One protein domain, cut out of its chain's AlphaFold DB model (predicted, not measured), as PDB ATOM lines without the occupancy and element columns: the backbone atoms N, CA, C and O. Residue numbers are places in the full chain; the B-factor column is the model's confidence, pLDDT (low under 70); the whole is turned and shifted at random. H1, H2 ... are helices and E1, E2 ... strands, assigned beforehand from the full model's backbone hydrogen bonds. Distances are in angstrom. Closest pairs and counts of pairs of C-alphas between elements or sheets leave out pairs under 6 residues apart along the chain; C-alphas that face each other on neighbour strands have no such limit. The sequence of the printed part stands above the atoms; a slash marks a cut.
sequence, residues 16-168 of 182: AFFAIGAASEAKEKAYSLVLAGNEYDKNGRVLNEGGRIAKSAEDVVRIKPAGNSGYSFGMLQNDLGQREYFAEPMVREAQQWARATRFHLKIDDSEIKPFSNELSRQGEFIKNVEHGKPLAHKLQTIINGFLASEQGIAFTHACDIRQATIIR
ATOM      1  N   ALA A  16       3.025 -25.449 -52.424       78.50
ATOM      2  CA  ALA A  16       2.256 -26.184 -51.424       78.50
ATOM      3  C   ALA A  16       2.306 -25.480 -50.061       78.50
ATOM      4  O   ALA A  16       1.262 -25.229 -49.466       78.50
ATOM      5  N   PHE A  17       3.497 -25.087 -49.599       74.38
ATOM      6  CA  PHE A  17       3.662 -24.330 -48.357       74.38
ATOM      7  C   PHE A  17       2.994 -22.956 -48.420       74.38
ATOM      8  O   PHE A  17       2.341 -22.565 -47.459       74.38
ATOM      9  N   PHE A  18       3.107 -22.238 -49.541       72.00
ATOM     10  CA  PHE A  18       2.475 -20.929 -49.694       72.00
ATOM     11  C   PHE A  18       0.949 -21.032 -49.803       72.00
ATOM     12  O   PHE A  18       0.236 -20.387 -49.046       72.00
ATOM     13  N   ALA A  19       0.433 -21.855 -50.715       66.81
ATOM     14  CA  ALA A  19      -0.994 -21.965 -51.002       66.81
ATOM     15  C   ALA A  19      -1.774 -22.585 -49.841       66.81
ATOM     16  O   ALA A  19      -2.860 -22.113 -49.527       66.81
ATOM     17  N   ILE A  20      -1.231 -23.616 -49.190       64.88
ATOM     18  CA  ILE A  20      -1.910 -24.279 -48.073       64.88
ATOM     19  C   ILE A  20      -1.622 -23.531 -46.768       64.88
ATOM     20  O   ILE A  20      -2.546 -23.321 -45.995       64.88
ATOM     21  N   GLY A  21      -0.394 -23.051 -46.543       57.50
ATOM     22  CA  GLY A  21      -0.059 -22.245 -45.362       57.50
ATOM     23  C   GLY A  21      -0.800 -20.908 -45.299       57.50
ATOM     24  O   GLY A  21      -1.169 -20.471 -44.214       57.50
ATOM     25  N   ALA A  22      -1.080 -20.275 -46.445       51.19
ATOM     26  CA  ALA A  22      -1.898 -19.063 -46.506       51.19
ATOM     27  C   ALA A  22      -3.415 -19.338 -46.458       51.19
ATOM     28  O   ALA A  22      -4.176 -18.434 -46.112       51.19
ATOM     29  N   ALA A  23      -3.863 -20.550 -46.816       49.38
ATOM     30  CA  ALA A  23      -5.282 -20.922 -46.858       49.38
ATOM     31  C   ALA A  23      -5.767 -21.718 -45.634       49.38
ATOM     32  O   ALA A  23      -6.976 -21.815 -45.424       49.38
ATOM     33  N   SER A  24      -4.864 -22.294 -44.836       50.34
ATOM     34  CA  SER A  24      -5.212 -23.066 -43.645       50.34
ATOM     35  C   SER A  24      -5.455 -22.165 -42.433       50.34
ATOM     36  O   SER A  24      -4.978 -21.031 -42.342       50.34
ATOM     37  N   GLU A  25      -6.201 -22.677 -41.453       45.44
ATOM     38  CA  GLU A  25      -6.520 -21.993 -40.190       45.44
ATOM     39  C   GLU A  25      -5.284 -21.665 -39.326       45.44
ATOM     40  O   GLU A  25      -5.425 -21.088 -38.245       45.44
ATOM     41  N   ALA A  26      -4.071 -21.975 -39.803       45.03
ATOM     42  CA  ALA A  26      -2.818 -21.719 -39.112       45.03
ATOM     43  C   ALA A  26      -2.592 -20.235 -38.776       45.03
ATOM     44  O   ALA A  26      -1.951 -19.971 -37.761       45.03
ATOM     45  N   LYS A  27      -3.130 -19.268 -39.546       56.53
ATOM     46  CA  LYS A  27      -2.948 -17.807 -39.335       56.53
ATOM     47  C   LYS A  27      -1.554 -17.478 -38.738       56.53
ATOM     48  O   LYS A  27      -0.545 -17.873 -39.305       56.53
ATOM     49  N   GLU A  28      -1.461 -16.789 -37.597       50.84
ATOM     50  CA  GLU A  28      -0.187 -16.412 -36.943       50.84
ATOM     51  C   GLU A  28       0.473 -17.537 -36.098       50.84
ATOM     52  O   GLU A  28       1.382 -17.262 -35.317       50.84
ATOM     53  N   LYS A  29      -0.015 -18.788 -36.140       61.88
ATOM     54  CA  LYS A  29       0.156 -19.769 -35.044       61.88
ATOM     55  C   LYS A  29       0.477 -21.190 -35.511       61.88
ATOM     56  O   LYS A  29      -0.132 -22.164 -35.079       61.88
ATOM     57  N   ALA A  30       1.503 -21.314 -36.344       62.19
ATOM     58  CA  ALA A  30       1.985 -22.604 -36.846       62.19
ATOM     59  C   ALA A  30       2.508 -23.570 -35.765       62.19
ATOM     60  O   ALA A  30       2.609 -24.770 -36.005       62.19
ATOM     61  N   TYR A  31       2.834 -23.046 -34.580       76.75
ATOM     62  CA  TYR A  31       3.541 -23.751 -33.507       76.75
ATOM     63  C   TYR A  31       2.698 -23.887 -32.231       76.75
ATOM     64  O   TYR A  31       3.214 -23.859 -31.115       76.75
ATOM     65  N   SER A  32       1.382 -24.022 -32.393       83.12
ATOM     66  CA  SER A  32       0.440 -24.346 -31.317       83.12
ATOM     67  C   SER A  32      -0.694 -25.213 -31.850       83.12
ATOM     68  O   SER A  32      -0.975 -25.193 -33.048       83.12
ATOM     69  N   LEU A  33      -1.379 -25.932 -30.961       87.25
ATOM     70  CA  LEU A  33      -2.633 -26.587 -31.307       87.25
ATOM     71  C   LEU A  33      -3.688 -25.543 -31.682       87.25
ATOM     72  O   LEU A  33      -3.854 -24.536 -30.993       87.25
ATOM     73  N   VAL A  34      -4.430 -25.827 -32.747       85.81
ATOM     74  CA  VAL A  34      -5.553 -25.019 -33.216       85.81
ATOM     75  C   VAL A  34      -6.780 -25.911 -33.333       85.81
ATOM     76  O   VAL A  34      -6.712 -27.012 -33.876       85.81
ATOM     77  N   LEU A  35      -7.910 -25.442 -32.814       86.44
ATOM     78  CA  LEU A  35      -9.206 -26.068 -33.034       86.44
ATOM     79  C   LEU A  35      -9.853 -25.474 -34.289       86.44
ATOM     80  O   LEU A  35     -10.093 -24.266 -34.340       86.44
ATOM     81  N   ALA A  36     -10.229 -26.333 -35.237       79.06
ATOM     82  CA  ALA A  36     -11.149 -25.965 -36.308       79.06
ATOM     83  C   ALA A  36     -12.550 -25.818 -35.700       79.06
ATOM     84  O   ALA A  36     -13.244 -26.813 -35.507       79.06
ATOM     85  N   GLY A  37     -12.953 -24.615 -35.283       86.62
ATOM     86  CA  GLY A  37     -14.217 -24.376 -34.574       86.62
ATOM     87  C   GLY A  37     -14.122 -23.272 -33.524       86.62
ATOM     88  O   GLY A  37     -13.269 -22.401 -33.622       86.62
ATOM     89  N   ASN A  38     -14.994 -23.307 -32.513       90.50
ATOM     90  CA  ASN A  38     -15.054 -22.286 -31.463       90.50
ATOM     91  C   ASN A  38     -14.629 -22.830 -30.096       90.50
ATOM     92  O   ASN A  38     -15.122 -23.871 -29.658       90.50
ATOM     93  N   GLU A  39     -13.805 -22.070 -29.387       91.25
ATOM     94  CA  GLU A  39     -13.475 -22.261 -27.972       91.25
ATOM     95  C   GLU A  39     -14.267 -21.258 -27.130       91.25
ATOM     96  O   GLU A  39     -14.387 -20.097 -27.515       91.25
ATOM     97  N   TYR A  40     -14.815 -21.683 -25.993       92.50
ATOM     98  CA  TYR A  40     -15.688 -20.862 -25.153       92.50
ATOM     99  C   TYR A  40     -15.156 -20.726 -23.729       92.50
ATOM    100  O   TYR A  40     -14.727 -21.713 -23.125       92.50
ATOM    101  N   ASP A  41     -15.279 -19.518 -23.176       91.88
ATOM    102  CA  ASP A  41     -15.060 -19.250 -21.754       91.88
ATOM    103  C   ASP A  41     -16.287 -19.597 -20.895       91.88
ATOM    104  O   ASP A  41     -17.376 -19.912 -21.390       91.88
ATOM    105  N   LYS A  42     -16.124 -19.495 -19.570       91.31
ATOM    106  CA  LYS A  42     -17.204 -19.700 -18.586       91.31
ATOM    107  C   LYS A  42     -18.418 -18.780 -18.758       91.31
ATOM    108  O   LYS A  42     -19.485 -19.089 -18.240       91.31
ATOM    109  N   ASN A  43     -18.264 -17.658 -19.461       90.56
ATOM    110  CA  ASN A  43     -19.329 -16.697 -19.742       90.56
ATOM    111  C   ASN A  43     -19.966 -16.931 -21.125       90.56
ATOM    112  O   ASN A  43     -20.791 -16.129 -21.559       90.56
ATOM    113  N   GLY A  44     -19.571 -17.991 -21.839       88.94
ATOM    114  CA  GLY A  44     -20.053 -18.308 -23.180       88.94
ATOM    115  C   GLY A  44     -19.455 -17.443 -24.294       88.94
ATOM    116  O   GLY A  44     -19.969 -17.472 -25.411       88.94
ATOM    117  N   ARG A  45     -18.387 -16.683 -24.027       89.75
ATOM    118  CA  ARG A  45     -17.691 -15.865 -25.032       89.75
ATOM    119  C   ARG A  45     -16.741 -16.726 -25.850       89.75
ATOM    120  O   ARG A  45     -16.062 -17.583 -25.293       89.75
ATOM    121  N   VAL A  46     -16.668 -16.461 -27.153       89.75
ATOM    122  CA  VAL A  46     -15.729 -17.142 -28.049       89.75
ATOM    123  C   VAL A  46     -14.315 -16.597 -27.824       89.75
ATOM    124  O   VAL A  46     -14.096 -15.385 -27.863       89.75
ATOM    125  N   LEU A  47     -13.357 -17.488 -27.568       85.88
ATOM    126  CA  LEU A  47     -11.969 -17.155 -27.226       85.88
ATOM    127  C   LEU A  47     -11.039 -17.098 -28.440       85.88
ATOM    128  O   LEU A  47     -10.014 -16.420 -28.393       85.88
ATOM    129  N   ASN A  48     -11.405 -17.774 -29.525       80.69
ATOM    130  CA  ASN A  48     -10.598 -17.910 -30.736       80.69
ATOM    131  C   ASN A  48     -11.160 -17.138 -31.949       80.69
ATOM    132  O   ASN A  48     -10.737 -17.339 -33.087       80.69
ATOM    133  N   GLU A  49     -12.077 -16.197 -31.714       74.50
ATOM    134  CA  GLU A  49     -12.599 -15.288 -32.737       74.50
ATOM    135  C   GLU A  49     -11.676 -14.071 -32.934       74.50
ATOM    136  O   GLU A  49     -11.056 -13.565 -31.993       74.50
ATOM    137  N   GLY A  50     -11.557 -13.588 -34.177       64.56
ATOM    138  CA  GLY A  50     -10.753 -12.400 -34.494       64.56
ATOM    139  C   GLY A  50      -9.245 -12.569 -34.264       64.56
ATOM    140  O   GLY A  50      -8.551 -11.583 -34.047       64.56
ATOM    141  N   GLY A  51      -8.732 -13.806 -34.275       55.91
ATOM    142  CA  GLY A  51      -7.306 -14.094 -34.075       55.91
ATOM    143  C   GLY A  51      -6.861 -14.150 -32.610       55.91
ATOM    144  O   GLY A  51      -5.668 -14.292 -32.341       55.91
ATOM    145  N   ARG A  52      -7.788 -14.093 -31.648       61.50
ATOM    146  CA  ARG A  52      -7.491 -14.285 -30.218       61.50
ATOM    147  C   ARG A  52      -7.144 -15.756 -29.916       61.50
ATOM    148  O   ARG A  52      -7.435 -16.639 -30.717       61.50
ATOM    149  N   ILE A  53      -6.431 -16.012 -28.818       61.62
ATOM    150  CA  ILE A  53      -6.297 -17.350 -28.209       61.62
ATOM    151  C   ILE A  53      -6.755 -17.209 -26.764       61.62
ATOM    152  O   ILE A  53      -6.514 -16.166 -26.143       61.62
ATOM    153  N   ALA A  54      -7.327 -18.274 -26.216       67.94
ATOM    154  CA  ALA A  54      -7.298 -18.497 -24.781       67.94
ATOM    155  C   ALA A  54      -5.867 -18.289 -24.237       67.94
ATOM    156  O   ALA A  54      -4.897 -18.812 -24.787       67.94
ATOM    157  N   LYS A  55      -5.718 -17.484 -23.179       66.69
ATOM    158  CA  LYS A  55      -4.397 -17.219 -22.583       66.69
ATOM    159  C   LYS A  55      -3.891 -18.436 -21.817       66.69
ATOM    160  O   LYS A  55      -2.685 -18.631 -21.699       66.69
ATOM    161  N   SER A  56      -4.826 -19.231 -21.313       73.81
ATOM    162  CA  SER A  56      -4.595 -20.505 -20.660       73.81
ATOM    163  C   SER A  56      -5.579 -21.545 -21.184       73.81
ATOM    164  O   SER A  56      -6.722 -21.227 -21.509       73.81
ATOM    165  N   ALA A  57      -5.159 -22.809 -21.195       76.94
ATOM    166  CA  ALA A  57      -6.061 -23.933 -21.430       76.94
ATOM    167  C   ALA A  57      -7.199 -23.990 -20.385       76.94
ATOM    168  O   ALA A  57      -8.277 -24.491 -20.679       76.94
ATOM    169  N   GLU A  58      -6.999 -23.414 -19.193       84.19
ATOM    170  CA  GLU A  58      -8.028 -23.304 -18.145       84.19
ATOM    171  C   GLU A  58      -9.150 -22.316 -18.492       84.19
ATOM    172  O   GLU A  58     -10.252 -22.422 -17.952       84.19
ATOM    173  N   ASP A  59      -8.890 -21.361 -19.391       86.12
ATOM    174  CA  ASP A  59      -9.907 -20.400 -19.823       86.12
ATOM    175  C   ASP A  59     -10.963 -21.076 -20.711       86.12
ATOM    176  O   ASP A  59     -12.104 -20.614 -20.780       86.12
ATOM    177  N   VAL A  60     -10.591 -22.173 -21.384       90.12
ATOM    178  CA  VAL A  60     -11.469 -22.930 -22.276       90.12
ATOM    179  C   VAL A  60     -12.266 -23.934 -21.459       90.12
ATOM    180  O   VAL A  60     -11.766 -24.981 -21.059       90.12
ATOM    181  N   VAL A  61     -13.551 -23.654 -21.254       93.44
ATOM    182  CA  VAL A  61     -14.448 -24.576 -20.537       93.44
ATOM    183  C   VAL A  61     -15.235 -25.477 -21.483       93.44
ATOM    184  O   VAL A  61     -15.769 -26.502 -21.065       93.44
ATOM    185  N   ARG A  62     -15.343 -25.086 -22.758       94.56
ATOM    186  CA  ARG A  62     -16.093 -25.822 -23.775       94.56
ATOM    187  C   ARG A  62     -15.555 -25.532 -25.167       94.56
ATOM    188  O   ARG A  62     -15.212 -24.397 -25.480       94.56
ATOM    189  N   ILE A  63     -15.578 -26.538 -26.026       93.81
ATOM    190  CA  ILE A  63     -15.226 -26.434 -27.438       93.81
ATOM    191  C   ILE A  63     -16.394 -26.857 -28.331       93.81
ATOM    192  O   ILE A  63     -17.236 -27.672 -27.952       93.81
ATOM    193  N   LYS A  64     -16.465 -26.289 -29.534       93.69
ATOM    194  CA  LYS A  64     -17.414 -26.668 -30.584       93.69
ATOM    195  C   LYS A  64     -16.677 -26.749 -31.924       93.69
ATOM    196  O   LYS A  64     -16.595 -25.735 -32.619       93.69
ATOM    197  N   PRO A  65     -16.153 -27.931 -32.279       91.00
ATOM    198  CA  PRO A  65     -15.511 -28.145 -33.568       91.00
ATOM    199  C   PRO A  65     -16.440 -27.883 -34.769       91.00
ATOM    200  O   PRO A  65     -17.650 -28.127 -34.712       91.00
ATOM    201  N   ALA A  66     -15.869 -27.412 -35.872       86.12
ATOM    202  CA  ALA A  66     -16.499 -27.273 -37.174       86.12
ATOM    203  C   ALA A  66     -16.339 -28.592 -37.950       86.12
ATOM    204  O   ALA A  66     -15.233 -29.038 -38.243       86.12
ATOM    205  N   GLY A  67     -17.457 -29.254 -38.262       87.06
ATOM    206  CA  GLY A  67     -17.436 -30.574 -38.905       87.06
ATOM    207  C   GLY A  67     -16.802 -31.662 -38.028       87.06
ATOM    208  O   GLY A  67     -16.983 -31.656 -36.806       87.06
ATOM    209  N   ASN A  68     -16.089 -32.597 -38.667       89.12
ATOM    210  CA  ASN A  68     -15.465 -33.746 -38.004       89.12
ATOM    211  C   ASN A  68     -13.980 -33.540 -37.651       89.12
ATOM    212  O   ASN A  68     -13.323 -34.466 -37.177       89.12
ATOM    213  N   SER A  69     -13.442 -32.343 -37.879       81.94
ATOM    214  CA  SER A  69     -12.069 -31.994 -37.510       81.94
ATOM    215  C   SER A  69     -11.962 -31.727 -36.011       81.94
ATOM    216  O   SER A  69     -12.840 -31.094 -35.429       81.94
ATOM    217  N   GLY A  70     -10.918 -32.265 -35.381       86.81
ATOM    218  CA  GLY A  70     -10.595 -32.041 -33.971       86.81
ATOM    219  C   GLY A  70      -9.563 -30.923 -33.812       86.81
ATOM    220  O   GLY A  70      -9.713 -29.832 -34.364       86.81
ATOM    221  N   TYR A  71      -8.488 -31.209 -33.075       88.81
ATOM    222  CA  TYR A  71      -7.312 -30.338 -33.023       88.81
ATOM    223  C   TYR A  71      -6.388 -30.577 -34.221       88.81
ATOM    224  O   TYR A  71      -6.212 -31.705 -34.677       88.81
ATOM    225  N   SER A  72      -5.773 -29.505 -34.704       88.88
ATOM    226  CA  SER A  72      -4.807 -29.498 -35.800       88.88
ATOM    227  C   SER A  72      -3.553 -28.706 -35.425       88.88
ATOM    228  O   SER A  72      -3.551 -27.956 -34.447       88.88
ATOM    229  N   PHE A  73      -2.481 -28.859 -36.204       86.56
ATOM    230  CA  PHE A  73      -1.236 -28.096 -36.057       86.56
ATOM    231  C   PHE A  73      -0.492 -27.959 -37.397       86.56
ATOM    232  O   PHE A  73      -0.773 -28.688 -38.354       86.56
ATOM    233  N   GLY A  74       0.498 -27.066 -37.445       79.25
ATOM    234  CA  GLY A  74       1.381 -26.881 -38.600       79.25
ATOM    235  C   GLY A  74       0.798 -26.044 -39.733       79.25
ATOM    236  O   GLY A  74      -0.367 -25.648 -39.709       79.25
ATOM    237  N   MET A  75       1.635 -25.759 -40.733       73.06
ATOM    238  CA  MET A  75       1.276 -24.874 -41.846       73.06
ATOM    239  C   MET A  75       0.333 -25.563 -42.833       73.06
ATOM    240  O   MET A  75      -0.559 -24.926 -43.392       73.06
ATOM    241  N   LEU A  76       0.494 -26.873 -43.033       73.50
ATOM    242  CA  LEU A  76      -0.332 -27.641 -43.967       73.50
ATOM    243  C   LEU A  76      -1.593 -28.244 -43.324       73.50
ATOM    244  O   LEU A  76      -2.285 -29.036 -43.964       73.50
ATOM    245  N   GLN A  77      -1.908 -27.833 -42.089       76.31
ATOM    246  CA  GLN A  77      -3.000 -28.341 -41.258       76.31
ATOM    247  C   GLN A  77      -2.980 -29.872 -41.138       76.31
ATOM    248  O   GLN A  77      -3.661 -30.617 -41.849       76.31
ATOM    249  N   ASN A  78      -2.215 -30.347 -40.163       84.06
ATOM    250  CA  ASN A  78      -2.202 -31.741 -39.752       84.06
ATOM    251  C   ASN A  78      -3.336 -31.974 -38.739       84.06
ATOM    252  O   ASN A  78      -3.166 -31.727 -37.547       84.06
ATOM    253  N   ASP A  79      -4.497 -32.424 -39.222       86.19
ATOM    254  CA  ASP A  79      -5.669 -32.757 -38.392       86.19
ATOM    255  C   ASP A  79      -5.448 -34.061 -37.612       86.19
ATOM    256  O   ASP A  79      -5.373 -35.143 -38.200       86.19
ATOM    257  N   LEU A  80      -5.363 -33.964 -36.284       88.38
ATOM    258  CA  LEU A  80      -5.079 -35.091 -35.392       88.38
ATOM    259  C   LEU A  80      -6.253 -36.072 -35.272       88.38
ATOM    260  O   LEU A  80      -6.025 -37.255 -35.022       88.38
ATOM    261  N   GLY A  81      -7.493 -35.612 -35.469       84.88
ATOM    262  CA  GLY A  81      -8.693 -36.452 -35.415       84.88
ATOM    263  C   GLY A  81      -8.921 -37.266 -36.689       84.88
ATOM    264  O   GLY A  81      -9.562 -38.316 -36.658       84.88
ATOM    265  N   GLN A  82      -8.379 -36.803 -37.816       84.88
ATOM    266  CA  GLN A  82      -8.482 -37.492 -39.107       84.88
ATOM    267  C   GLN A  82      -7.197 -38.226 -39.510       84.88
ATOM    268  O   GLN A  82      -7.202 -39.018 -40.453       84.88
ATOM    269  N   ARG A  83      -6.085 -37.974 -38.808       83.56
ATOM    270  CA  ARG A  83      -4.773 -38.569 -39.086       83.56
ATOM    271  C   ARG A  83      -4.189 -39.172 -37.813       83.56
ATOM    272  O   ARG A  83      -3.300 -38.608 -37.176       83.56
ATOM    273  N   GLU A  84      -4.659 -40.371 -37.487       74.44
ATOM    274  CA  GLU A  84      -4.310 -41.089 -36.250       74.44
ATOM    275  C   GLU A  84      -2.796 -41.304 -36.059       74.44
ATOM    276  O   GLU A  84      -2.312 -41.409 -34.934       74.44
ATOM    277  N   TYR A  85      -2.021 -41.308 -37.148       83.06
ATOM    278  CA  TYR A  85      -0.573 -41.510 -37.117       83.06
ATOM    279  C   TYR A  85       0.238 -40.313 -36.595       83.06
ATOM    280  O   TYR A  85       1.455 -40.439 -36.488       83.06
ATOM    281  N   PHE A  86      -0.377 -39.167 -36.280       88.44
ATOM    282  CA  PHE A  86       0.336 -38.010 -35.720       88.44
ATOM    283  C   PHE A  86       0.220 -37.871 -34.200       88.44
ATOM    284  O   PHE A  86       1.164 -37.395 -33.571       88.44
ATOM    285  N   ALA A  87      -0.894 -38.303 -33.599       92.44
ATOM    286  CA  ALA A  87      -1.172 -38.044 -32.187       92.44
ATOM    287  C   ALA A  87      -0.163 -38.729 -31.252       92.44
ATOM    288  O   ALA A  87       0.456 -38.070 -30.422       92.44
ATOM    289  N   GLU A  88       0.058 -40.036 -31.413       94.88
ATOM    290  CA  GLU A  88       0.994 -40.760 -30.547       94.88
ATOM    291  C   GLU A  88       2.456 -40.316 -30.723       94.88
ATOM    292  O   GLU A  88       3.104 -40.044 -29.707       94.88
ATOM    293  N   PRO A  89       2.993 -40.158 -31.953       95.00
ATOM    294  CA  PRO A  89       4.322 -39.579 -32.134       95.00
ATOM    295  C   PRO A  89       4.461 -38.197 -31.495       95.00
ATOM    296  O   PRO A  89       5.440 -37.959 -30.798       95.00
ATOM    297  N   MET A  90       3.463 -37.319 -31.639       95.50
ATOM    298  CA  MET A  90       3.494 -35.994 -31.016       95.50
ATOM    299  C   MET A  90       3.587 -36.080 -29.486       95.50
ATOM    300  O   MET A  90       4.399 -35.382 -28.883       95.50
ATOM    301  N   VAL A  91       2.800 -36.952 -28.846       96.69
ATOM    302  CA  VAL A  91       2.848 -37.144 -27.384       96.69
ATOM    303  C   VAL A  91       4.210 -37.677 -26.939       96.69
ATOM    304  O   VAL A  91       4.735 -37.240 -25.914       96.69
ATOM    305  N   ARG A  92       4.811 -38.589 -27.709       97.06
ATOM    306  CA  ARG A  92       6.143 -39.145 -27.420       97.06
ATOM    307  C   ARG A  92       7.252 -38.106 -27.567       97.06
ATOM    308  O   ARG A  92       8.128 -38.041 -26.708       97.06
ATOM    309  N   GLU A  93       7.212 -37.280 -28.605       96.38
ATOM    310  CA  GLU A  93       8.176 -36.188 -28.788       96.38
ATOM    311  C   GLU A  93       8.031 -35.126 -27.690       96.38
ATOM    312  O   GLU A  93       9.014 -34.720 -27.070       96.38
ATOM    313  N   ALA A  94       6.794 -34.761 -27.346       96.06
ATOM    314  CA  ALA A  94       6.524 -33.839 -26.248       96.06
ATOM    315  C   ALA A  94       6.985 -34.398 -24.892       96.06
ATOM    316  O   ALA A  94       7.519 -33.657 -24.066       96.06
ATOM    317  N   GLN A  95       6.846 -35.709 -24.664       96.50
ATOM    318  CA  GLN A  95       7.385 -36.379 -23.481       96.50
ATOM    319  C   GLN A  95       8.913 -36.254 -23.412       96.50
ATOM    320  O   GLN A  95       9.447 -35.907 -22.356       96.50
ATOM    321  N   GLN A  96       9.620 -36.542 -24.508       95.25
ATOM    322  CA  GLN A  96      11.082 -36.440 -24.568       95.25
ATOM    323  C   GLN A  96      11.544 -35.003 -24.311       95.25
ATOM    324  O   GLN A  96      12.407 -34.768 -23.461       95.25
ATOM    325  N   TRP A  97      10.906 -34.034 -24.969       95.69
ATOM    326  CA  TRP A  97      11.156 -32.613 -24.756       95.69
ATOM    327  C   TRP A  97      10.928 -32.194 -23.297       95.69
ATOM    328  O   TRP A  97      11.788 -31.541 -22.698       95.69
ATOM    329  N   ALA A  98       9.810 -32.606 -22.691       94.62
ATOM    330  CA  ALA A  98       9.490 -32.276 -21.306       94.62
ATOM    331  C   ALA A  98      10.504 -32.888 -20.330       94.62
ATOM    332  O   ALA A  98      10.956 -32.210 -19.408       94.62
ATOM    333  N   ARG A  99      10.937 -34.136 -20.555       93.31
ATOM    334  CA  ARG A  99      11.992 -34.778 -19.751       93.31
ATOM    335  C   ARG A  99      13.318 -34.016 -19.824       93.31
ATOM    336  O   ARG A  99      13.985 -33.888 -18.803       93.31
ATOM    337  N   ALA A 100      13.677 -33.497 -20.998       90.00
ATOM    338  CA  ALA A 100      14.940 -32.796 -21.214       90.00
ATOM    339  C   ALA A 100      14.940 -31.339 -20.717       90.00
ATOM    340  O   ALA A 100      15.974 -30.845 -20.276       90.00
ATOM    341  N   THR A 101      13.804 -30.638 -20.798       87.31
ATOM    342  CA  THR A 101      13.774 -29.170 -20.640       87.31
ATOM    343  C   THR A 101      12.804 -28.663 -19.575       87.31
ATOM    344  O   THR A 101      13.005 -27.573 -19.038       87.31
ATOM    345  N   ARG A 102      11.754 -29.426 -19.234       82.12
ATOM    346  CA  ARG A 102      10.691 -29.017 -18.299       82.12
ATOM    347  C   ARG A 102      10.135 -30.205 -17.514       82.12
ATOM    348  O   ARG A 102       8.991 -30.602 -17.693       82.12
ATOM    349  N   PHE A 103      10.922 -30.744 -16.584       79.38
ATOM    350  CA  PHE A 103      10.569 -31.963 -15.837       79.38
ATOM    351  C   PHE A 103       9.219 -31.901 -15.085       79.38
ATOM    352  O   PHE A 103       8.577 -32.930 -14.885       79.38
ATOM    353  N   HIS A 104       8.763 -30.707 -14.685       83.38
ATOM    354  CA  HIS A 104       7.458 -30.489 -14.040       83.38
ATOM    355  C   HIS A 104       6.264 -30.705 -14.989       83.38
ATOM    356  O   HIS A 104       5.140 -30.889 -14.538       83.38
ATOM    357  N   LEU A 105       6.520 -30.715 -16.297       82.81
ATOM    358  CA  LEU A 105       5.573 -30.972 -17.380       82.81
ATOM    359  C   LEU A 105       5.698 -32.406 -17.926       82.81
ATOM    360  O   LEU A 105       5.302 -32.675 -19.056       82.81
ATOM    361  N   LYS A 106       6.276 -33.343 -17.161       89.88
ATOM    362  CA  LYS A 106       6.490 -34.710 -17.647       89.88
ATOM    363  C   LYS A 106       5.177 -35.425 -17.994       89.88
ATOM    364  O   LYS A 106       4.170 -35.314 -17.290       89.88
ATOM    365  N   ILE A 107       5.246 -36.213 -19.060       93.88
ATOM    366  CA  ILE A 107       4.255 -37.226 -19.424       93.88
ATOM    367  C   ILE A 107       4.821 -38.571 -18.962       93.88
ATOM    368  O   ILE A 107       5.944 -38.931 -19.328       93.88
ATOM    369  N   ASP A 108       4.083 -39.302 -18.139       94.50
ATOM    370  CA  ASP A 108       4.449 -40.660 -17.741       94.50
ATOM    371  C   ASP A 108       4.076 -41.653 -18.855       94.50
ATOM    372  O   ASP A 108       3.183 -41.401 -19.662       94.50
ATOM    373  N   ASP A 109       4.761 -42.795 -18.938       95.88
ATOM    374  CA  ASP A 109       4.542 -43.748 -20.040       95.88
ATOM    375  C   ASP A 109       3.103 -44.295 -20.066       95.88
ATOM    376  O   ASP A 109       2.548 -44.559 -21.134       95.88
ATOM    377  N   SER A 110       2.466 -44.384 -18.895       96.31
ATOM    378  CA  SER A 110       1.051 -44.738 -18.743       96.31
ATOM    379  C   SER A 110       0.088 -43.685 -19.303       96.31
ATOM    380  O   SER A 110      -1.052 -44.019 -19.625       96.31
ATOM    381  N   GLU A 111       0.521 -42.430 -19.450       96.69
ATOM    382  CA  GLU A 111      -0.291 -41.322 -19.966       96.69
ATOM    383  C   GLU A 111      -0.233 -41.210 -21.494       96.69
ATOM    384  O   GLU A 111      -1.115 -40.587 -22.084       96.69
ATOM    385  N   ILE A 112       0.740 -41.852 -22.157       96.50
ATOM    386  CA  ILE A 112       0.925 -41.736 -23.614       96.50
ATOM    387  C   ILE A 112      -0.341 -42.146 -24.361       96.50
ATOM    388  O   ILE A 112      -0.847 -41.384 -25.184       96.50
ATOM    389  N   LYS A 113      -0.875 -43.339 -24.081       95.94
ATOM    390  CA  LYS A 113      -2.049 -43.850 -24.800       95.94
ATOM    391  C   LYS A 113      -3.314 -43.022 -24.517       95.94
ATOM    392  O   LYS A 113      -3.957 -42.628 -25.491       95.94
ATOM    393  N   PRO A 114      -3.660 -42.697 -23.254       96.38
ATOM    394  CA  PRO A 114      -4.758 -41.781 -22.953       96.38
ATOM    395  C   PRO A 114      -4.638 -40.428 -23.659       96.38
ATOM    396  O   PRO A 114      -5.590 -40.003 -24.306       96.38
ATOM    397  N   PHE A 115      -3.470 -39.784 -23.611       96.38
ATOM    398  CA  PHE A 115      -3.261 -38.477 -24.237       96.38
ATOM    399  C   PHE A 115      -3.318 -38.538 -25.759       96.38
ATOM    400  O   PHE A 115      -3.877 -37.645 -26.388       96.38
ATOM    401  N   SER A 116      -2.799 -39.612 -26.355       96.00
ATOM    402  CA  SER A 116      -2.880 -39.824 -27.802       96.00
ATOM    403  C   SER A 116      -4.332 -39.955 -28.252       96.00
ATOM    404  O   SER A 116      -4.739 -39.282 -29.192       96.00
ATOM    405  N   ASN A 117      -5.126 -40.763 -27.540       94.88
ATOM    406  CA  ASN A 117      -6.551 -40.922 -27.824       94.88
ATOM    407  C   ASN A 117      -7.318 -39.603 -27.631       94.88
ATOM    408  O   ASN A 117      -8.258 -39.317 -28.366       94.88
ATOM    409  N   GLU A 118      -6.928 -38.804 -26.637       94.62
ATOM    410  CA  GLU A 118      -7.560 -37.518 -26.361       94.62
ATOM    411  C   GLU A 118      -7.233 -36.460 -27.429       94.62
ATOM    412  O   GLU A 118      -8.112 -35.680 -27.805       94.62
ATOM    413  N   LEU A 119      -6.002 -36.446 -27.951       93.44
ATOM    414  CA  LEU A 119      -5.604 -35.600 -29.083       93.44
ATOM    415  C   LEU A 119      -6.268 -36.033 -30.392       93.44
ATOM    416  O   LEU A 119      -6.622 -35.180 -31.201       93.44
ATOM    417  N   SER A 120      -6.455 -37.339 -30.600       93.81
ATOM    418  CA  SER A 120      -7.036 -37.895 -31.826       93.81
ATOM    419  C   SER A 120      -8.567 -37.888 -31.842       93.81
ATOM    420  O   SER A 120      -9.183 -38.566 -32.665       93.81
ATOM    421  N   ARG A 121      -9.217 -37.168 -30.921       93.75
ATOM    422  CA  ARG A 121     -10.678 -37.078 -30.895       93.75
ATOM    423  C   ARG A 121     -11.193 -36.348 -32.130       93.75
ATOM    424  O   ARG A 121     -10.766 -35.239 -32.449       93.75
ATOM    425  N   GLN A 122     -12.173 -36.958 -32.783       93.56
ATOM    426  CA  GLN A 122     -12.869 -36.366 -33.918       93.56
ATOM    427  C   GLN A 122     -13.896 -35.320 -33.481       93.56
ATOM    428  O   GLN A 122     -14.489 -35.414 -32.403       93.56
ATOM    429  N   GLY A 123     -14.147 -34.342 -34.353       92.62
ATOM    430  CA  GLY A 123     -15.040 -33.222 -34.070       92.62
ATOM    431  C   GLY A 123     -16.472 -33.648 -33.730       92.62
ATOM    432  O   GLY A 123     -17.062 -33.122 -32.784       92.62
ATOM    433  N   GLU A 124     -17.031 -34.637 -34.437       93.19
ATOM    434  CA  GLU A 124     -18.374 -35.153 -34.135       93.19
ATOM    435  C   GLU A 124     -18.428 -35.880 -32.788       93.19
ATOM    436  O   GLU A 124     -19.397 -35.721 -32.047       93.19
ATOM    437  N   PHE A 125     -17.377 -36.617 -32.421       94.50
ATOM    438  CA  PHE A 125     -17.302 -37.280 -31.118       94.50
ATOM    439  C   PHE A 125     -17.271 -36.256 -29.977       94.50
ATOM    440  O   PHE A 125     -18.055 -36.345 -29.030       94.50
ATOM    441  N   ILE A 126     -16.437 -35.223 -30.118       94.75
ATOM    442  CA  ILE A 126     -16.351 -34.115 -29.161       94.75
ATOM    443  C   ILE A 126     -17.726 -33.460 -28.973       94.75
ATOM    444  O   ILE A 126     -18.140 -33.224 -27.840       94.75
ATOM    445  N   LYS A 127     -18.452 -33.169 -30.060       93.88
ATOM    446  CA  LYS A 127     -19.765 -32.502 -29.995       93.88
ATOM    447  C   LYS A 127     -20.853 -33.387 -29.399       93.88
ATOM    448  O   LYS A 127     -21.593 -32.935 -28.527       93.88
ATOM    449  N   ASN A 128     -20.965 -34.612 -29.901       93.44
ATOM    450  CA  ASN A 128     -22.162 -35.429 -29.718       93.44
ATOM    451  C   ASN A 128     -22.039 -36.410 -28.546       93.44
ATOM    452  O   ASN A 128     -23.061 -36.814 -28.002       93.44
ATOM    453  N   VAL A 129     -20.815 -36.779 -28.151       95.38
ATOM    454  CA  VAL A 129     -20.559 -37.757 -27.079       95.38
ATOM    455  C   VAL A 129     -19.973 -37.086 -25.843       95.38
ATOM    456  O   VAL A 129     -20.414 -37.347 -24.730       95.38
ATOM    457  N   GLU A 130     -19.003 -36.189 -26.020       95.12
ATOM    458  CA  GLU A 130     -18.330 -35.523 -24.895       95.12
ATOM    459  C   GLU A 130     -18.846 -34.108 -24.611       95.12
ATOM    460  O   GLU A 130     -18.274 -33.390 -23.791       95.12
ATOM    461  N   HIS A 131     -19.916 -33.691 -25.290       94.62
ATOM    462  CA  HIS A 131     -20.598 -32.414 -25.067       94.62
ATOM    463  C   HIS A 131     -19.670 -31.183 -25.087       94.62
ATOM    464  O   HIS A 131     -19.874 -30.206 -24.364       94.62
ATOM    465  N   GLY A 132     -18.651 -31.210 -25.947       93.62
ATOM    466  CA  GLY A 132     -17.692 -30.122 -26.109       93.62
ATOM    467  C   GLY A 132     -16.593 -30.088 -25.050       93.62
ATOM    468  O   GLY A 132     -16.061 -29.013 -24.779       93.62
ATOM    469  N   LYS A 133     -16.249 -31.224 -24.436       95.06
ATOM    470  CA  LYS A 133     -15.148 -31.317 -23.469       95.06
ATOM    471  C   LYS A 133     -13.807 -30.864 -24.090       95.06
ATOM    472  O   LYS A 133     -13.386 -31.463 -25.087       95.06
ATOM    473  N   PRO A 134     -13.103 -29.872 -23.504       93.44
ATOM    474  CA  PRO A 134     -11.781 -29.440 -23.967       93.44
ATOM    475  C   PRO A 134     -10.707 -30.520 -23.744       93.44
ATOM    476  O   PRO A 134     -10.996 -31.621 -23.269       93.44
ATOM    477  N   LEU A 135      -9.461 -30.241 -24.134       92.75
ATOM    478  CA  LEU A 135      -8.332 -31.090 -23.742       92.75
ATOM    479  C   LEU A 135      -8.064 -30.955 -22.241       92.75
ATOM    480  O   LEU A 135      -8.286 -29.901 -21.647       92.75
ATOM    481  N   ALA A 136      -7.528 -32.008 -21.635       92.56
ATOM    482  CA  ALA A 136      -6.959 -31.939 -20.305       92.56
ATOM    483  C   ALA A 136      -5.903 -30.824 -20.250       92.56
ATOM    484  O   ALA A 136      -5.010 -30.749 -21.098       92.56
ATOM    485  N   HIS A 137      -5.972 -29.987 -19.211       89.88
ATOM    486  CA  HIS A 137      -5.092 -28.826 -19.052       89.88
ATOM    487  C   HIS A 137      -3.604 -29.191 -19.174       89.88
ATOM    488  O   HIS A 137      -2.842 -28.536 -19.891       89.88
ATOM    489  N   LYS A 138      -3.204 -30.285 -18.511       91.81
ATOM    490  CA  LYS A 138      -1.843 -30.827 -18.572       91.81
ATOM    491  C   LYS A 138      -1.430 -31.130 -20.015       91.81
ATOM    492  O   LYS A 138      -0.377 -30.680 -20.450       91.81
ATOM    493  N   LEU A 139      -2.269 -31.847 -20.760       93.12
ATOM    494  CA  LEU A 139      -1.997 -32.236 -22.141       93.12
ATOM    495  C   LEU A 139      -1.826 -31.012 -23.047       93.12
ATOM    496  O   LEU A 139      -0.800 -30.882 -23.710       93.12
ATOM    497  N   GLN A 140      -2.780 -30.080 -23.026       91.31
ATOM    498  CA  GLN A 140      -2.716 -28.879 -23.865       91.31
ATOM    499  C   GLN A 140      -1.491 -28.012 -23.539       91.31
ATOM    500  O   GLN A 140      -0.815 -27.533 -24.449       91.31
ATOM    501  N   THR A 141      -1.161 -27.864 -22.252       89.88
ATOM    502  CA  THR A 141       0.019 -27.113 -21.796       89.88
ATOM    503  C   THR A 141       1.315 -27.727 -22.317       89.88
ATOM    504  O   THR A 141       2.168 -27.016 -22.849       89.88
ATOM    505  N   ILE A 142       1.467 -29.048 -22.187       92.75
ATOM    506  CA  ILE A 142       2.689 -29.745 -22.598       92.75
ATOM    507  C   ILE A 142       2.857 -29.691 -24.115       92.75
ATOM    508  O   ILE A 142       3.945 -29.379 -24.589       92.75
ATOM    509  N   ILE A 143       1.790 -29.948 -24.875       93.75
ATOM    510  CA  ILE A 143       1.857 -29.972 -26.338       93.75
ATOM    511  C   ILE A 143       2.129 -28.579 -26.899       93.75
ATOM    512  O   ILE A 143       2.994 -28.441 -27.755       93.75
ATOM    513  N   ASN A 144       1.472 -27.531 -26.395       90.44
ATOM    514  CA  ASN A 144       1.759 -26.168 -26.846       90.44
ATOM    515  C   ASN A 144       3.175 -25.722 -26.462       90.44
ATOM    516  O   ASN A 144       3.852 -25.083 -27.265       90.44
ATOM    517  N   GLY A 145       3.653 -26.089 -25.268       89.81
ATOM    518  CA  GLY A 145       5.037 -25.838 -24.866       89.81
ATOM    519  C   GLY A 145       6.048 -26.552 -25.767       89.81
ATOM    520  O   GLY A 145       7.041 -25.947 -26.173       89.81
ATOM    521  N   PHE A 146       5.769 -27.808 -26.120       93.38
ATOM    522  CA  PHE A 146       6.565 -28.580 -27.066       93.38
ATOM    523  C   PHE A 146       6.553 -27.943 -28.456       93.38
ATOM    524  O   PHE A 146       7.625 -27.669 -28.983       93.38
ATOM    525  N   LEU A 147       5.384 -27.662 -29.037       91.25
ATOM    526  CA  LEU A 147       5.262 -27.103 -30.388       91.25
ATOM    527  C   LEU A 147       5.988 -25.756 -30.526       91.25
ATOM    528  O   LEU A 147       6.602 -25.516 -31.561       91.25
ATOM    529  N   ALA A 148       5.994 -24.934 -29.473       88.44
ATOM    530  CA  ALA A 148       6.713 -23.661 -29.426       88.44
ATOM    531  C   ALA A 148       8.243 -23.791 -29.246       88.44
ATOM    532  O   ALA A 148       8.954 -22.788 -29.316       88.44
ATOM    533  N   SER A 149       8.763 -24.992 -28.979       89.56
ATOM    534  CA  SER A 149      10.203 -25.254 -28.863       89.56
ATOM    535  C   SER A 149      10.859 -25.509 -30.222       89.56
ATOM    536  O   SER A 149      10.184 -25.848 -31.191       89.56
ATOM    537  N   GLU A 150      12.191 -25.436 -30.292       89.06
ATOM    538  CA  GLU A 150      12.941 -25.796 -31.508       89.06
ATOM    539  C   GLU A 150      12.648 -27.236 -31.963       89.06
ATOM    540  O   GLU A 150      12.469 -27.488 -33.155       89.06
ATOM    541  N   GLN A 151      12.528 -28.175 -31.016       91.69
ATOM    542  CA  GLN A 151      12.179 -29.569 -31.300       91.69
ATOM    543  C   GLN A 151      10.769 -29.687 -31.894       91.69
ATOM    544  O   GLN A 151      10.564 -30.418 -32.862       91.69
ATOM    545  N   GLY A 152       9.800 -28.944 -31.352       91.19
ATOM    546  CA  GLY A 152       8.428 -28.927 -31.862       91.19
ATOM    547  C   GLY A 152       8.293 -28.260 -33.227       91.19
ATOM    548  O   GLY A 152       7.553 -28.756 -34.079       91.19
ATOM    549  N   ILE A 153       9.054 -27.194 -33.477       88.31
ATOM    550  CA  ILE A 153       9.148 -26.547 -34.791       88.31
ATOM    551  C   ILE A 153       9.690 -27.543 -35.825       88.31
ATOM    552  O   ILE A 153       9.093 -27.708 -36.892       88.31
ATOM    553  N   ALA A 154      10.775 -28.254 -35.502       89.56
ATOM    554  CA  ALA A 154      11.357 -29.269 -36.381       89.56
ATOM    555  C   ALA A 154      10.390 -30.439 -36.640       89.56
ATOM    556  O   ALA A 154      10.219 -30.857 -37.787       89.56
ATOM    557  N   PHE A 155       9.704 -30.927 -35.599       91.69
ATOM    558  CA  PHE A 155       8.670 -31.958 -35.718       91.69
ATOM    559  C   PHE A 155       7.525 -31.519 -36.639       91.69
ATOM    560  O   PHE A 155       7.118 -32.261 -37.536       91.69
ATOM    561  N   THR A 156       7.034 -30.292 -36.451       88.56
ATOM    562  CA  THR A 156       5.964 -29.706 -37.267       88.56
ATOM    563  C   THR A 156       6.383 -29.620 -38.729       88.56
ATOM    564  O   THR A 156       5.652 -30.073 -39.609       88.56
ATOM    565  N   HIS A 157       7.599 -29.139 -38.991       86.56
ATOM    566  CA  HIS A 157       8.136 -29.062 -40.344       86.56
ATOM    567  C   HIS A 157       8.261 -30.442 -41.007       86.56
ATOM    568  O   HIS A 157       7.916 -30.598 -42.178       86.56
ATOM    569  N   ALA A 158       8.695 -31.464 -40.264       89.06
ATOM    570  CA  ALA A 158       8.759 -32.832 -40.772       89.06
ATOM    571  C   ALA A 158       7.367 -33.387 -41.130       89.06
ATOM    572  O   ALA A 158       7.213 -34.061 -42.153       89.06
ATOM    573  N   CYS A 159       6.343 -33.073 -40.328       88.69
ATOM    574  CA  CYS A 159       4.956 -33.442 -40.615       88.69
ATOM    575  C   CYS A 159       4.432 -32.735 -41.874       88.69
ATOM    576  O   CYS A 159       3.881 -33.394 -42.757       88.69
ATOM    577  N   ASP A 160       4.696 -31.433 -42.009       85.44
ATOM    578  CA  ASP A 160       4.321 -30.661 -43.195       85.44
ATOM    579  C   ASP A 160       5.022 -31.195 -44.462       85.44
ATOM    580  O   ASP A 160       4.370 -31.464 -45.470       85.44
ATOM    581  N   ILE A 161       6.333 -31.468 -44.424       86.44
ATOM    582  CA  ILE A 161       7.039 -32.085 -45.564       86.44
ATOM    583  C   ILE A 161       6.396 -33.422 -45.945       86.44
ATOM    584  O   ILE A 161       6.206 -33.703 -47.135       86.44
ATOM    585  N   ARG A 162       6.041 -34.252 -44.958       88.25
ATOM    586  CA  ARG A 162       5.375 -35.533 -45.208       88.25
ATOM    587  C   ARG A 162       4.027 -35.329 -45.898       88.25
ATOM    588  O   ARG A 162       3.730 -36.041 -46.856       88.25
ATOM    589  N   GLN A 163       3.231 -34.354 -45.464       84.00
ATOM    590  CA  GLN A 163       1.942 -34.049 -46.082       84.00
ATOM    591  C   GLN A 163       2.097 -33.512 -47.509       84.00
ATOM    592  O   GLN A 163       1.415 -33.998 -48.413       84.00
ATOM    593  N   ALA A 164       3.028 -32.585 -47.744       86.69
ATOM    594  CA  ALA A 164       3.333 -32.095 -49.086       86.69
ATOM    595  C   ALA A 164       3.809 -33.227 -50.008       86.69
ATOM    596  O   ALA A 164       3.402 -33.296 -51.164       86.69
ATOM    597  N   THR A 165       4.607 -34.158 -49.486       88.25
ATOM    598  CA  THR A 165       5.063 -35.341 -50.230       88.25
ATOM    599  C   THR A 165       3.893 -36.245 -50.617       88.25
ATOM    600  O   THR A 165       3.806 -36.660 -51.769       88.25
ATOM    601  N   ILE A 166       2.936 -36.478 -49.711       88.38
ATOM    602  CA  ILE A 166       1.715 -37.232 -50.034       88.38
ATOM    603  C   ILE A 166       0.938 -36.543 -51.161       88.38
ATOM    604  O   ILE A 166       0.572 -37.204 -52.129       88.38
ATOM    605  N   ILE A 167       0.700 -35.230 -51.072       87.62
ATOM    606  CA  ILE A 167      -0.001 -34.468 -52.122       87.62
ATOM    607  C   ILE A 167       0.752 -34.574 -53.452       87.62
ATOM    608  O   ILE A 167       0.134 -34.813 -54.492       87.62
ATOM    609  N   ARG A 168       2.083 -34.451 -53.427       88.62
ATOM    610  CA  ARG A 168       2.912 -34.593 -54.624       88.62
ATOM    611  C   ARG A 168       2.695 -35.957 -55.271       88.62
ATOM    612  O   ARG A 168       2.373 -36.046 -56.450       88.62
TER     613      ARG A 168
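This is residues 16 to 168 of the 182 residues of an uncharacterized protein of Neisseria sp (UniProt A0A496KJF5). A small two-stranded hairpin, E1 and E2, with the short helix H4 packed on E2, makes one side of the domain, and a group of helices, H2 with H3 and H5 packed across it, makes another; the short strand E3 lies between, near the middle. The long helix H6 makes a corner with H5 and runs away from it to an end near the short helix H1. The printed part has 153 residues with six named helices and three named strands, in the order H1, E1, E2, E3, H2, H3, H4, H5, H6. The sheet has the order E1 - E2 and is antiparallel, and the class is mostly helix. The whole is compact, with a radius of gyration of the C-alphas of 14.7 A and spans of 39 by 38 by 26 A.

E1, residues 37 to 40, and E2, residues 62 to 65, are a hairpin, antiparallel at 172 degrees, with N 38 and O 64 at 2.9 A and N 64 and O 38 at 2.8 A, within hydrogen-bond range. The closest C-alphas of E2 and H4, residues 123 to 128, are those of Pro 65 and Gly 123, 5.1 A apart. E3, residues 71 to 73, pairs with no named strand, but residues 71 to 72 pair antiparallel with residues 34 to 35. H2, residues 84 to 101, touches H3, residues 109 to 119, with its residues 87 to 92 alone, at a steep tilt of 48 degrees, opposite ways; the closest C-alphas are those of Glu 88 and Ser 116, 4.8 A apart. H2 touches H5, residues 137 to 147, about perpendicular at 84 degrees, with the closest C-alphas, those of Ala 94 and Phe 146, 5.3 A apart. H5 and H6, residues 150 to 168, touch only at the corner, with C-alphas 146 and 152 closest at 5.2 A. H1, residues 16 to 23, and H6 are close but not clearly touching, with the C-alphas of Ala 16 and Ala 164 closest at 6.4 A. Every O i to N i+4 pair is within hydrogen-bond range in H1, H4, H5 and H6, against 12 of 14 in H2 and 5 of 7 in H3.

E1 begins at C-alpha 37, (-14.217, -24.376, -34.574). H2 and H6 each measure 26.7 A, H3 15.8 A and H5 15.4 A. H1 begins at (2.256, -26.184, -51.424), and H6 ends at (2.912, -34.593, -54.624).

The C-alphas of Asn 43 and Arg 168 are the two farthest apart, 45.1 A. The printed part has no cut; the links H1 to E1 and E1 to E2 are long. The mean pLDDT of the printed part is 85.5, and residues 19 to 30 and 50 to 55 are under 70.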